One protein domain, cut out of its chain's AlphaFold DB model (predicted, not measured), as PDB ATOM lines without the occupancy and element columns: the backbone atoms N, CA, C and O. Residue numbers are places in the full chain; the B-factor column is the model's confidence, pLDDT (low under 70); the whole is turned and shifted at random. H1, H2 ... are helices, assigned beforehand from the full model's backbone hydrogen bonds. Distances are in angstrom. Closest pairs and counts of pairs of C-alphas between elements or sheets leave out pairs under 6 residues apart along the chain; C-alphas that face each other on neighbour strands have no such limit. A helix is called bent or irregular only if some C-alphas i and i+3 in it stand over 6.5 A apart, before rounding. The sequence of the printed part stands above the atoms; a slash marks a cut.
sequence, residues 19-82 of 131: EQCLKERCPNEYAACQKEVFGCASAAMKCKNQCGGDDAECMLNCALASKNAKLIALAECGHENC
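What this domain is: This is residues 19 to 82 of the 131 residues of an uncharacterized protein of Paramecium tetraurelia (UniProt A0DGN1). A flat helical hairpin, H4 and H5, is covered on one side by an arc of three helices: the longest helix, H3, crosses H4 and the early part of H5, while the short H2 and H1 pack along the rest of H5. H5 is the hub and touches the other four helices, and both ends of the printed part lie on the same side of the body. The printed part has 64 residues with five named helices, H1 to H5 in that order along the chain, and no named strand; the class is all helix, and the packing is mostly crossed. The whole is compact and rounded, with a radius of gyration of the C-alphas of 10.0 A and spans of 24 by 23 by 16 A.

How they stand to each other: H3, residues 37 to 51, touches H4, residues 56 to 66, at a steep tilt of 48 degrees, opposite ways; the closest C-alphas are those of Cys 47 and Cys 62, 5.7 A apart. With residues 40 to 44 alone, H3 touches residues 70 to 71 of H5, residues 69 to 81, at a steep tilt of 47 degrees, the same way; the closest C-alphas are those of Cys 40 and Leu 71, at 5.3 A. H4 and H5 form a helical hairpin at a shallow tilt of 13 degrees, opposite ways, with the C-alphas of Leu 60 and Ala 75 closest at 5.0 A. H2, residues 27 to 34, touches H5 at a steep tilt of 40 degrees, opposite ways, with the C-alphas of Glu 29 and Leu 74 closest at 4.9 A. H2 and H3 touch only at the corner, where residues 39 to 41 of H3 meet H2; the C-alphas of Cys 33 and Cys 40 are closest, at 5.0 A. H1, residues 19 to 25, touches H5 about perpendicular, at 80 degrees, with the C-alphas of Leu 22 and Gly 78 closest at 6.1 A. H1 and H2 only just touch, and only at the corner, with 3 pairs of C-alphas within 8 A; the closest are those of Lys 23 and Tyr 30, at 6.2 A. H1 is apart from H3 and H4, and H2 is apart from H4. In H1, H2, H4 and H5 every O i to N i+4 pair is within hydrogen-bond range; in H3 9 of 11 are.

Where its parts are: H3 is 19.5 A long from first to last C-alpha, and only just irregular: C-alphas 37 and 40 are 6.54 A apart. H5 measures 18.3 A, from C-alpha 69 at (222.802, 165.284, 86.539) to C-alpha 81 at (210.302, 160.497, 99.051), and H4 15.2 A. H2 measures 10.3 A and H1 10.0 A, H1 beginning at C-alpha 19, (206.480, 170.917, 94.498).

The domain as a whole: The two C-alphas farthest apart, those of Phe 38 and Asn 81, are 25.4 A apart, while the first and last printed C-alphas, those of Glu 19 and Cys 82, are 9.4 A apart. The printed part has no cut, and the four links between the helices are tight. The mean pLDDT of the printed part is 91.2, and no printed residue is under 70.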
ATOM      1  N   GLU A  19     205.255 170.149  94.359       85.94
ATOM      2  CA  GLU A  19     206.480 170.917  94.498       85.94
ATOM      3  C   GLU A  19     206.868 171.132  95.968       85.94
ATOM      4  O   GLU A  19     208.051 171.158  96.309       85.94
ATOM      5  N   GLN A  20     205.887 171.273  96.863       87.06
ATOM      6  CA  GLN A  20     206.104 171.367  98.305       87.06
ATOM      7  C   GLN A  20     206.773 170.106  98.855       87.06
ATOM      8  O   GLN A  20     207.683 170.230  99.675       87.06
ATOM      9  N   CYS A  21     206.412 168.913  98.367       88.12
ATOM     10  CA  CYS A  21     207.114 167.695  98.774       88.12
ATOM     11  C   CYS A  21     208.607 167.766  98.426       88.12
ATOM     12  O   CYS A  21     209.452 167.529  99.289       88.12
ATOM     13  N   LEU A  22     208.943 168.183  97.202       89.62
ATOM     14  CA  LEU A  22     210.335 168.338  96.773       89.62
ATOM     15  C   LEU A  22     211.079 169.397  97.601       89.62
ATOM     16  O   LEU A  22     212.223 169.174  97.986       89.62
ATOM     17  N   LYS A  23     210.430 170.519  97.936       91.00
ATOM     18  CA  LYS A  23     211.014 171.561  98.800       91.00
ATOM     19  C   LYS A  23     211.312 171.060 100.212       91.00
ATOM     20  O   LYS A  23     212.315 171.460 100.793       91.00
ATOM     21  N   GLU A  24     210.446 170.220 100.773       91.44
ATOM     22  CA  GLU A  24     210.575 169.728 102.148       91.44
ATOM     23  C   GLU A  24     211.493 168.505 102.264       91.44
ATOM     24  O   GLU A  24     212.245 168.386 103.233       91.44
ATOM     25  N   ARG A  25     211.434 167.586 101.293       93.06
ATOM     26  CA  ARG A  25     212.122 166.284 101.341       93.06
ATOM     27  C   ARG A  25     213.414 166.238 100.534       93.06
ATOM     28  O   ARG A  25     214.324 165.519 100.928       93.06
ATOM     29  N   CYS A  26     213.516 167.045  99.482       93.06
ATOM     30  CA  CYS A  26     214.670 167.119  98.584       93.06
ATOM     31  C   CYS A  26     215.225 168.554  98.478       93.06
ATOM     32  O   CYS A  26     215.429 169.059  97.370       93.06
ATOM     33  N   PRO A  27     215.437 169.276  99.600       94.81
ATOM     34  CA  PRO A  27     215.698 170.715  99.569       94.81
ATOM     35  C   PRO A  27     216.991 171.080  98.830       94.81
ATOM     36  O   PRO A  27     217.059 172.126  98.179       94.81
ATOM     37  N   ASN A  28     218.022 170.235  98.914       96.50
ATOM     38  CA  ASN A  28     219.319 170.504  98.296       96.50
ATOM     39  C   ASN A  28     219.250 170.332  96.779       96.50
ATOM     40  O   ASN A  28     219.705 171.198  96.032       96.50
ATOM     41  N   GLU A  29     218.657 169.230  96.334       95.25
ATOM     42  CA  GLU A  29     218.468 168.866  94.936       95.25
ATOM     43  C   GLU A  29     217.517 169.857  94.268       95.25
ATOM     44  O   GLU A  29     217.808 170.364  93.183       95.25
ATOM     45  N   TYR A  30     216.431 170.218  94.963       92.44
ATOM     46  CA  TYR A  30     215.466 171.208  94.501       92.44
ATOM     47  C   TYR A  30     216.152 172.563  94.305       92.44
ATOM     48  O   TYR A  30     216.104 173.127  93.212       92.44
ATOM     49  N   ALA A  31     216.874 173.064  95.313       92.56
ATOM     50  CA  ALA A  31     217.584 174.338  95.210       92.56
ATOM     51  C   ALA A  31     218.706 174.311  94.156       92.56
ATOM     52  O   ALA A  31     218.955 175.312  93.483       92.56
ATOM     53  N   ALA A  32     219.404 173.182  93.997       94.19
ATOM     54  CA  ALA A  32     220.437 173.024  92.978       94.19
ATOM     55  C   ALA A  32     219.850 173.049  91.562       94.19
ATOM     56  O   ALA A  32     220.441 173.669  90.675       94.19
ATOM     57  N   CYS A  33     218.698 172.406  91.367       92.19
ATOM     58  CA  CYS A  33     217.976 172.400  90.104       92.19
ATOM     59  C   CYS A  33     217.407 173.784  89.774       92.19
ATOM     60  O   CYS A  33     217.585 174.289  88.667       92.19
ATOM     61  N   GLN A  34     216.801 174.437  90.768       88.12
ATOM     62  CA  GLN A  34     216.175 175.749  90.634       88.12
ATOM     63  C   GLN A  34     217.155 176.835  90.168       88.12
ATOM     64  O   GLN A  34     216.786 177.714  89.399       88.12
ATOM     65  N   LYS A  35     218.427 176.760  90.579       89.50
ATOM     66  CA  LYS A  35     219.468 177.710  90.149       89.50
ATOM     67  C   LYS A  35     219.771 177.667  88.648       89.50
ATOM     68  O   LYS A  35     220.405 178.586  88.139       89.50
ATOM     69  N   GLU A  36     219.374 176.609  87.945       89.31
ATOM     70  CA  GLU A  36     219.596 176.456  86.508       89.31
ATOM     71  C   GLU A  36     218.285 176.557  85.731       89.31
ATOM     72  O   GLU A  36     217.751 175.549  85.265       89.31
ATOM     73  N   VAL A  37     217.808 177.791  85.556       85.19
ATOM     74  CA  VAL A  37     216.564 178.117  84.835       85.19
ATOM     75  C   VAL A  37     216.494 177.413  83.479       85.19
ATOM     76  O   VAL A  37     215.658 176.538  83.287       85.19
ATOM     77  N   PHE A  38     217.450 177.695  82.590       87.62
ATOM     78  CA  PHE A  38     217.544 177.112  81.242       87.62
ATOM     79  C   PHE A  38     218.293 175.768  81.199       87.62
ATOM     80  O   PHE A  38     218.763 175.338  80.147       87.62
ATOM     81  N   GLY A  39     218.468 175.123  82.352       91.31
ATOM     82  CA  GLY A  39     219.145 173.838  82.485       91.31
ATOM     83  C   GLY A  39     218.221 172.838  83.154       91.31
ATOM     84  O   GLY A  39     217.343 172.257  82.517       91.31
ATOM     85  N   CYS A  40     218.432 172.631  84.450       93.44
ATOM     86  CA  CYS A  40     217.648 171.679  85.217       93.44
ATOM     87  C   CYS A  40     216.158 172.045  85.289       93.44
ATOM     88  O   CYS A  40     215.325 171.187  85.013       93.44
ATOM     89  N   ALA A  41     215.807 173.300  85.590       89.62
ATOM     90  CA  ALA A  41     214.407 173.700  85.751       89.62
ATOM     91  C   ALA A  41     213.610 173.599  84.437       89.62
ATOM     92  O   ALA A  41     212.502 173.060  84.426       89.62
ATOM     93  N   SER A  42     214.196 174.032  83.317       89.00
ATOM     94  CA  SER A  42     213.630 173.853  81.972       89.00
ATOM     95  C   SER A  42     213.412 172.375  81.634       89.00
ATOM     96  O   SER A  42     212.331 171.966  81.202       89.00
ATOM     97  N   ALA A  43     214.413 171.528  81.906       91.62
ATOM     98  CA  ALA A  43     214.302 170.090  81.683       91.62
ATOM     99  C   ALA A  43     213.240 169.440  82.593       91.62
ATOM    100  O   ALA A  43     212.486 168.585  82.128       91.62
ATOM    101  N   ALA A  44     213.118 169.883  83.847       90.44
ATOM    102  CA  ALA A  44     212.079 169.440  84.773       90.44
ATOM    103  C   ALA A  44     210.676 169.811  84.272       90.44
ATOM    104  O   ALA A  44     209.791 168.957  84.246       90.44
ATOM    105  N   MET A  45     210.481 171.048  83.797       88.19
ATOM    106  CA  MET A  45     209.221 171.498  83.189       88.19
ATOM    107  C   MET A  45     208.874 170.693  81.935       88.19
ATOM    108  O   MET A  45     207.723 170.299  81.746       88.19
ATOM    109  N   LYS A  46     209.866 170.375  81.098       89.50
ATOM    110  CA  LYS A  46     209.668 169.497  79.939       89.50
ATOM    111  C   LYS A  46     209.200 168.102  80.360       89.50
ATOM    112  O   LYS A  46     208.255 167.586  79.765       89.50
ATOM    113  N   CYS A  47     209.825 167.515  81.379       91.56
ATOM    114  CA  CYS A  47     209.403 166.225  81.917       91.56
ATOM    115  C   CYS A  47     207.994 166.288  82.509       91.56
ATOM    116  O   CYS A  47     207.171 165.438  82.181       91.56
ATOM    117  N   LYS A  48     207.667 167.341  83.267       89.06
ATOM    118  CA  LYS A  48     206.311 167.572  83.777       89.06
ATOM    119  C   LYS A  48     205.286 167.624  82.645       89.06
ATOM    120  O   LYS A  48     204.275 166.937  82.710       89.06
ATOM    121  N   ASN A  49     205.553 168.389  81.589       87.19
ATOM    122  CA  ASN A  49     204.644 168.500  80.444       87.19
ATOM    123  C   ASN A  49     204.455 167.164  79.708       87.19
ATOM    124  O   ASN A  49     203.396 166.928  79.131       87.19
ATOM    125  N   GLN A  50     205.469 166.296  79.718       90.06
ATOM    126  CA  GLN A  50     205.391 164.961  79.129       90.06
ATOM    127  C   GLN A  50     204.639 163.962  80.025       90.06
ATOM    128  O   GLN A  50     203.921 163.113  79.505       90.06
ATOM    129  N   CYS A  51     204.822 164.050  81.343       89.75
ATOM    130  CA  CYS A  51     204.389 163.039  82.308       89.75
ATOM    131  C   CYS A  51     203.164 163.432  83.149       89.75
ATOM    132  O   CYS A  51     202.711 162.618  83.937       89.75
ATOM    133  N   GLY A  52     202.661 164.666  83.060       82.00
ATOM    134  CA  GLY A  52     201.590 165.178  83.933       82.00
ATOM    135  C   GLY A  52     202.080 165.698  85.294       82.00
ATOM    136  O   GLY A  52     201.528 166.665  85.814       82.00
ATOM    137  N   GLY A  53     203.192 165.158  85.808       74.44
ATOM    138  CA  GLY A  53     203.855 165.586  87.050       74.44
ATOM    139  C   GLY A  53     203.425 164.819  88.310       74.44
ATOM    140  O   GLY A  53     204.070 164.948  89.345       74.44
ATOM    141  N   ASP A  54     202.382 164.008  88.206       78.88
ATOM    142  CA  ASP A  54     201.856 163.072  89.206       78.88
ATOM    143  C   ASP A  54     202.445 161.652  89.066       78.88
ATOM    144  O   ASP A  54     202.437 160.866  90.007       78.88
ATOM    145  N   ASP A  55     203.039 161.318  87.918       84.69
ATOM    146  CA  ASP A  55     203.745 160.045  87.719       84.69
ATOM    147  C   ASP A  55     205.247 160.173  88.041       84.69
ATOM    148  O   ASP A  55     206.067 160.551  87.193       84.69
ATOM    149  N   ALA A  56     205.618 159.843  89.282       83.81
ATOM    150  CA  ALA A  56     207.003 159.881  89.751       83.81
ATOM    151  C   ALA A  56     207.948 158.944  88.967       83.81
ATOM    152  O   ALA A  56     209.120 159.271  88.781       83.81
ATOM    153  N   GLU A  57     207.457 157.805  88.469       90.75
ATOM    154  CA  GLU A  57     208.247 156.864  87.663       90.75
ATOM    155  C   GLU A  57     208.494 157.425  86.254       90.75
ATOM    156  O   GLU A  57     209.620 157.398  85.750       90.75
ATOM    157  N   CYS A  58     207.470 158.000  85.613       92.88
ATOM    158  CA  CYS A  58     207.637 158.693  84.333       92.88
ATOM    159  C   CYS A  58     208.634 159.850  84.459       92.88
ATOM    160  O   CYS A  58     209.511 160.022  83.607       92.88
ATOM    161  N   MET A  59     208.538 160.618  85.545       92.50
ATOM    162  CA  MET A  59     209.417 161.756  85.810       92.50
ATOM    163  C   MET A  59     210.874 161.328  86.007       92.50
ATOM    164  O   MET A  59     211.762 161.932  85.400       92.50
ATOM    165  N   LEU A  60     211.128 160.249  86.758       94.12
ATOM    166  CA  LEU A  60     212.465 159.667  86.899       94.12
ATOM    167  C   LEU A  60     213.029 159.200  85.552       94.12
ATOM    168  O   LEU A  60     214.144 159.565  85.177       94.12
ATOM    169  N   ASN A  61     212.244 158.460  84.771       96.19
ATOM    170  CA  ASN A  61     212.678 157.979  83.460       96.19
ATOM    171  C   ASN A  61     212.961 159.131  82.478       96.19
ATOM    172  O   ASN A  61     213.949 159.097  81.737       96.19
ATOM    173  N   CYS A  62     212.147 160.189  82.502       95.69
ATOM    174  CA  CYS A  62     212.397 161.395  81.718       95.69
ATOM    175  C   CYS A  62     213.677 162.122  82.162       95.69
ATOM    176  O   CYS A  62     214.487 162.528  81.320       95.69
ATOM    177  N   ALA A  63     213.907 162.235  83.474       95.12
ATOM    178  CA  ALA A  63     215.120 162.821  84.034       95.12
ATOM    179  C   ALA A  63     216.375 162.057  83.591       95.12
ATOM    180  O   ALA A  63     217.320 162.672  83.091       95.12
ATOM    181  N   LEU A  64     216.363 160.724  83.670       96.69
ATOM    182  CA  LEU A  64     217.453 159.868  83.189       96.69
ATOM    183  C   LEU A  64     217.717 160.073  81.691       96.69
ATOM    184  O   LEU A  64     218.865 160.251  81.274       96.69
ATOM    185  N   ALA A  65     216.658 160.134  80.877       97.19
ATOM    186  CA  ALA A  65     216.770 160.387  79.441       97.19
ATOM    187  C   ALA A  65     217.357 161.775  79.116       97.19
ATOM    188  O   ALA A  65     218.040 161.931  78.101       97.19
ATOM    189  N   SER A  66     217.138 162.774  79.980       94.75
ATOM    190  CA  SER A  66     217.677 164.130  79.810       94.75
ATOM    191  C   SER A  66     219.202 164.209  79.961       94.75
ATOM    192  O   SER A  66     219.816 165.144  79.445       94.75
ATOM    193  N   LYS A  67     219.815 163.249  80.674       95.81
ATOM    194  CA  LYS A  67     221.237 163.248  81.073       95.81
ATOM    195  C   LYS A  67     221.670 164.472  81.898       95.81
ATOM    196  O   LYS A  67     222.866 164.703  82.068       95.81
ATOM    197  N   ASN A  68     220.729 165.261  82.420       96.00
ATOM    198  CA  ASN A  68     221.026 166.374  83.312       96.00
ATOM    199  C   ASN A  68     221.222 165.842  84.739       96.00
ATOM    200  O   ASN A  68     220.265 165.427  85.385       96.00
ATOM    201  N   ALA A  69     222.458 165.870  85.241       96.88
ATOM    202  CA  ALA A  69     222.802 165.284  86.539       96.88
ATOM    203  C   ALA A  69     222.013 165.877  87.721       96.88
ATOM    204  O   ALA A  69     221.674 165.155  88.653       96.88
ATOM    205  N   LYS A  70     221.693 167.177  87.685       96.12
ATOM    206  CA  LYS A  70     220.918 167.835  88.750       96.12
ATOM    207  C   LYS A  70     219.453 167.426  88.708       96.12
ATOM    208  O   LYS A  70     218.852 167.226  89.757       96.12
ATOM    209  N   LEU A  71     218.901 167.273  87.504       95.31
ATOM    210  CA  LEU A  71     217.533 166.794  87.334       95.31
ATOM    211  C   LEU A  71     217.411 165.331  87.748       95.31
ATOM    212  O   LEU A  71     216.446 164.979  88.410       95.31
ATOM    213  N   ILE A  72     218.396 164.501  87.395       96.69
ATOM    214  CA  ILE A  72     218.451 163.098  87.817       96.69
ATOM    215  C   ILE A  72     218.454 163.017  89.343       96.69
ATOM    216  O   ILE A  72     217.577 162.372  89.895       96.69
ATOM    217  N   ALA A  73     219.340 163.755  90.019       96.88
ATOM    218  CA  ALA A  73     219.389 163.762  91.481       96.88
ATOM    219  C   ALA A  73     218.062 164.219  92.121       96.88
ATOM    220  O   ALA A  73     217.592 163.613  93.083       96.88
ATOM    221  N   LEU A  74     217.426 165.264  91.575       93.81
ATOM    222  CA  LEU A  74     216.118 165.723  92.051       93.81
ATOM    223  C   LEU A  74     215.023 164.672  91.832       93.81
ATOM    224  O   LEU A  74     214.201 164.458  92.719       93.81
ATOM    225  N   ALA A  75     215.007 164.024  90.669       93.56
ATOM    226  CA  ALA A  75     214.005 163.025  90.329       93.56
ATOM    227  C   ALA A  75     214.185 161.723  91.122       93.56
ATOM    228  O   ALA A  75     213.190 161.154  91.549       93.56
ATOM    229  N   GLU A  76     215.423 161.286  91.370       95.19
ATOM    230  CA  GLU A  76     215.731 160.147  92.246       95.19
ATOM    231  C   GLU A  76     215.238 160.420  93.671       95.19
ATOM    232  O   GLU A  76     214.465 159.635  94.217       95.19
ATOM    233  N   CYS A  77     215.582 161.582  94.241       94.44
ATOM    234  CA  CYS A  77     215.097 161.953  95.568       94.44
ATOM    235  C   CYS A  77     213.564 162.056  95.617       94.44
ATOM    236  O   CYS A  77     212.937 161.553  96.553       94.44
ATOM    237  N   GLY A  78     212.951 162.680  94.605       90.94
ATOM    238  CA  GLY A  78     211.501 162.795  94.489       90.94
ATOM    239  C   GLY A  78     210.817 161.432  94.403       90.94
ATOM    240  O   GLY A  78     209.864 161.196  95.131       90.94
ATOM    241  N   HIS A  79     211.337 160.514  93.591       91.25
ATOM    242  CA  HIS A  79     210.803 159.160  93.448       91.25
ATOM    243  C   HIS A  79     210.846 158.363  94.763       91.25
ATOM    244  O   HIS A  79     209.916 157.625  95.077       91.25
ATOM    245  N   GLU A  80     211.900 158.536  95.563       91.62
ATOM    246  CA  GLU A  80     212.033 157.855  96.856       91.62
ATOM    247  C   GLU A  80     211.147 158.451  97.963       91.62
ATOM    248  O   GLU A  80     210.749 157.736  98.885       91.62
ATOM    249  N   ASN A  81     210.856 159.757  97.908       89.75
ATOM    250  CA  ASN A  81     210.302 160.497  99.051       89.75
ATOM    251  C   ASN A  81     208.940 161.165  98.797       89.75
ATOM    252  O   ASN A  81     208.308 161.612  99.758       89.75
ATOM    253  N   CYS A  82     208.484 161.246  97.547       86.25
ATOM    254  CA  CYS A  82     207.276 161.957  97.132       86.25
ATOM    255  C   CYS A  82     206.374 161.066  96.267       86.25
ATOM    256  O   CYS A  82     206.851 160.322  95.418       86.25
TER     257      CYS A  82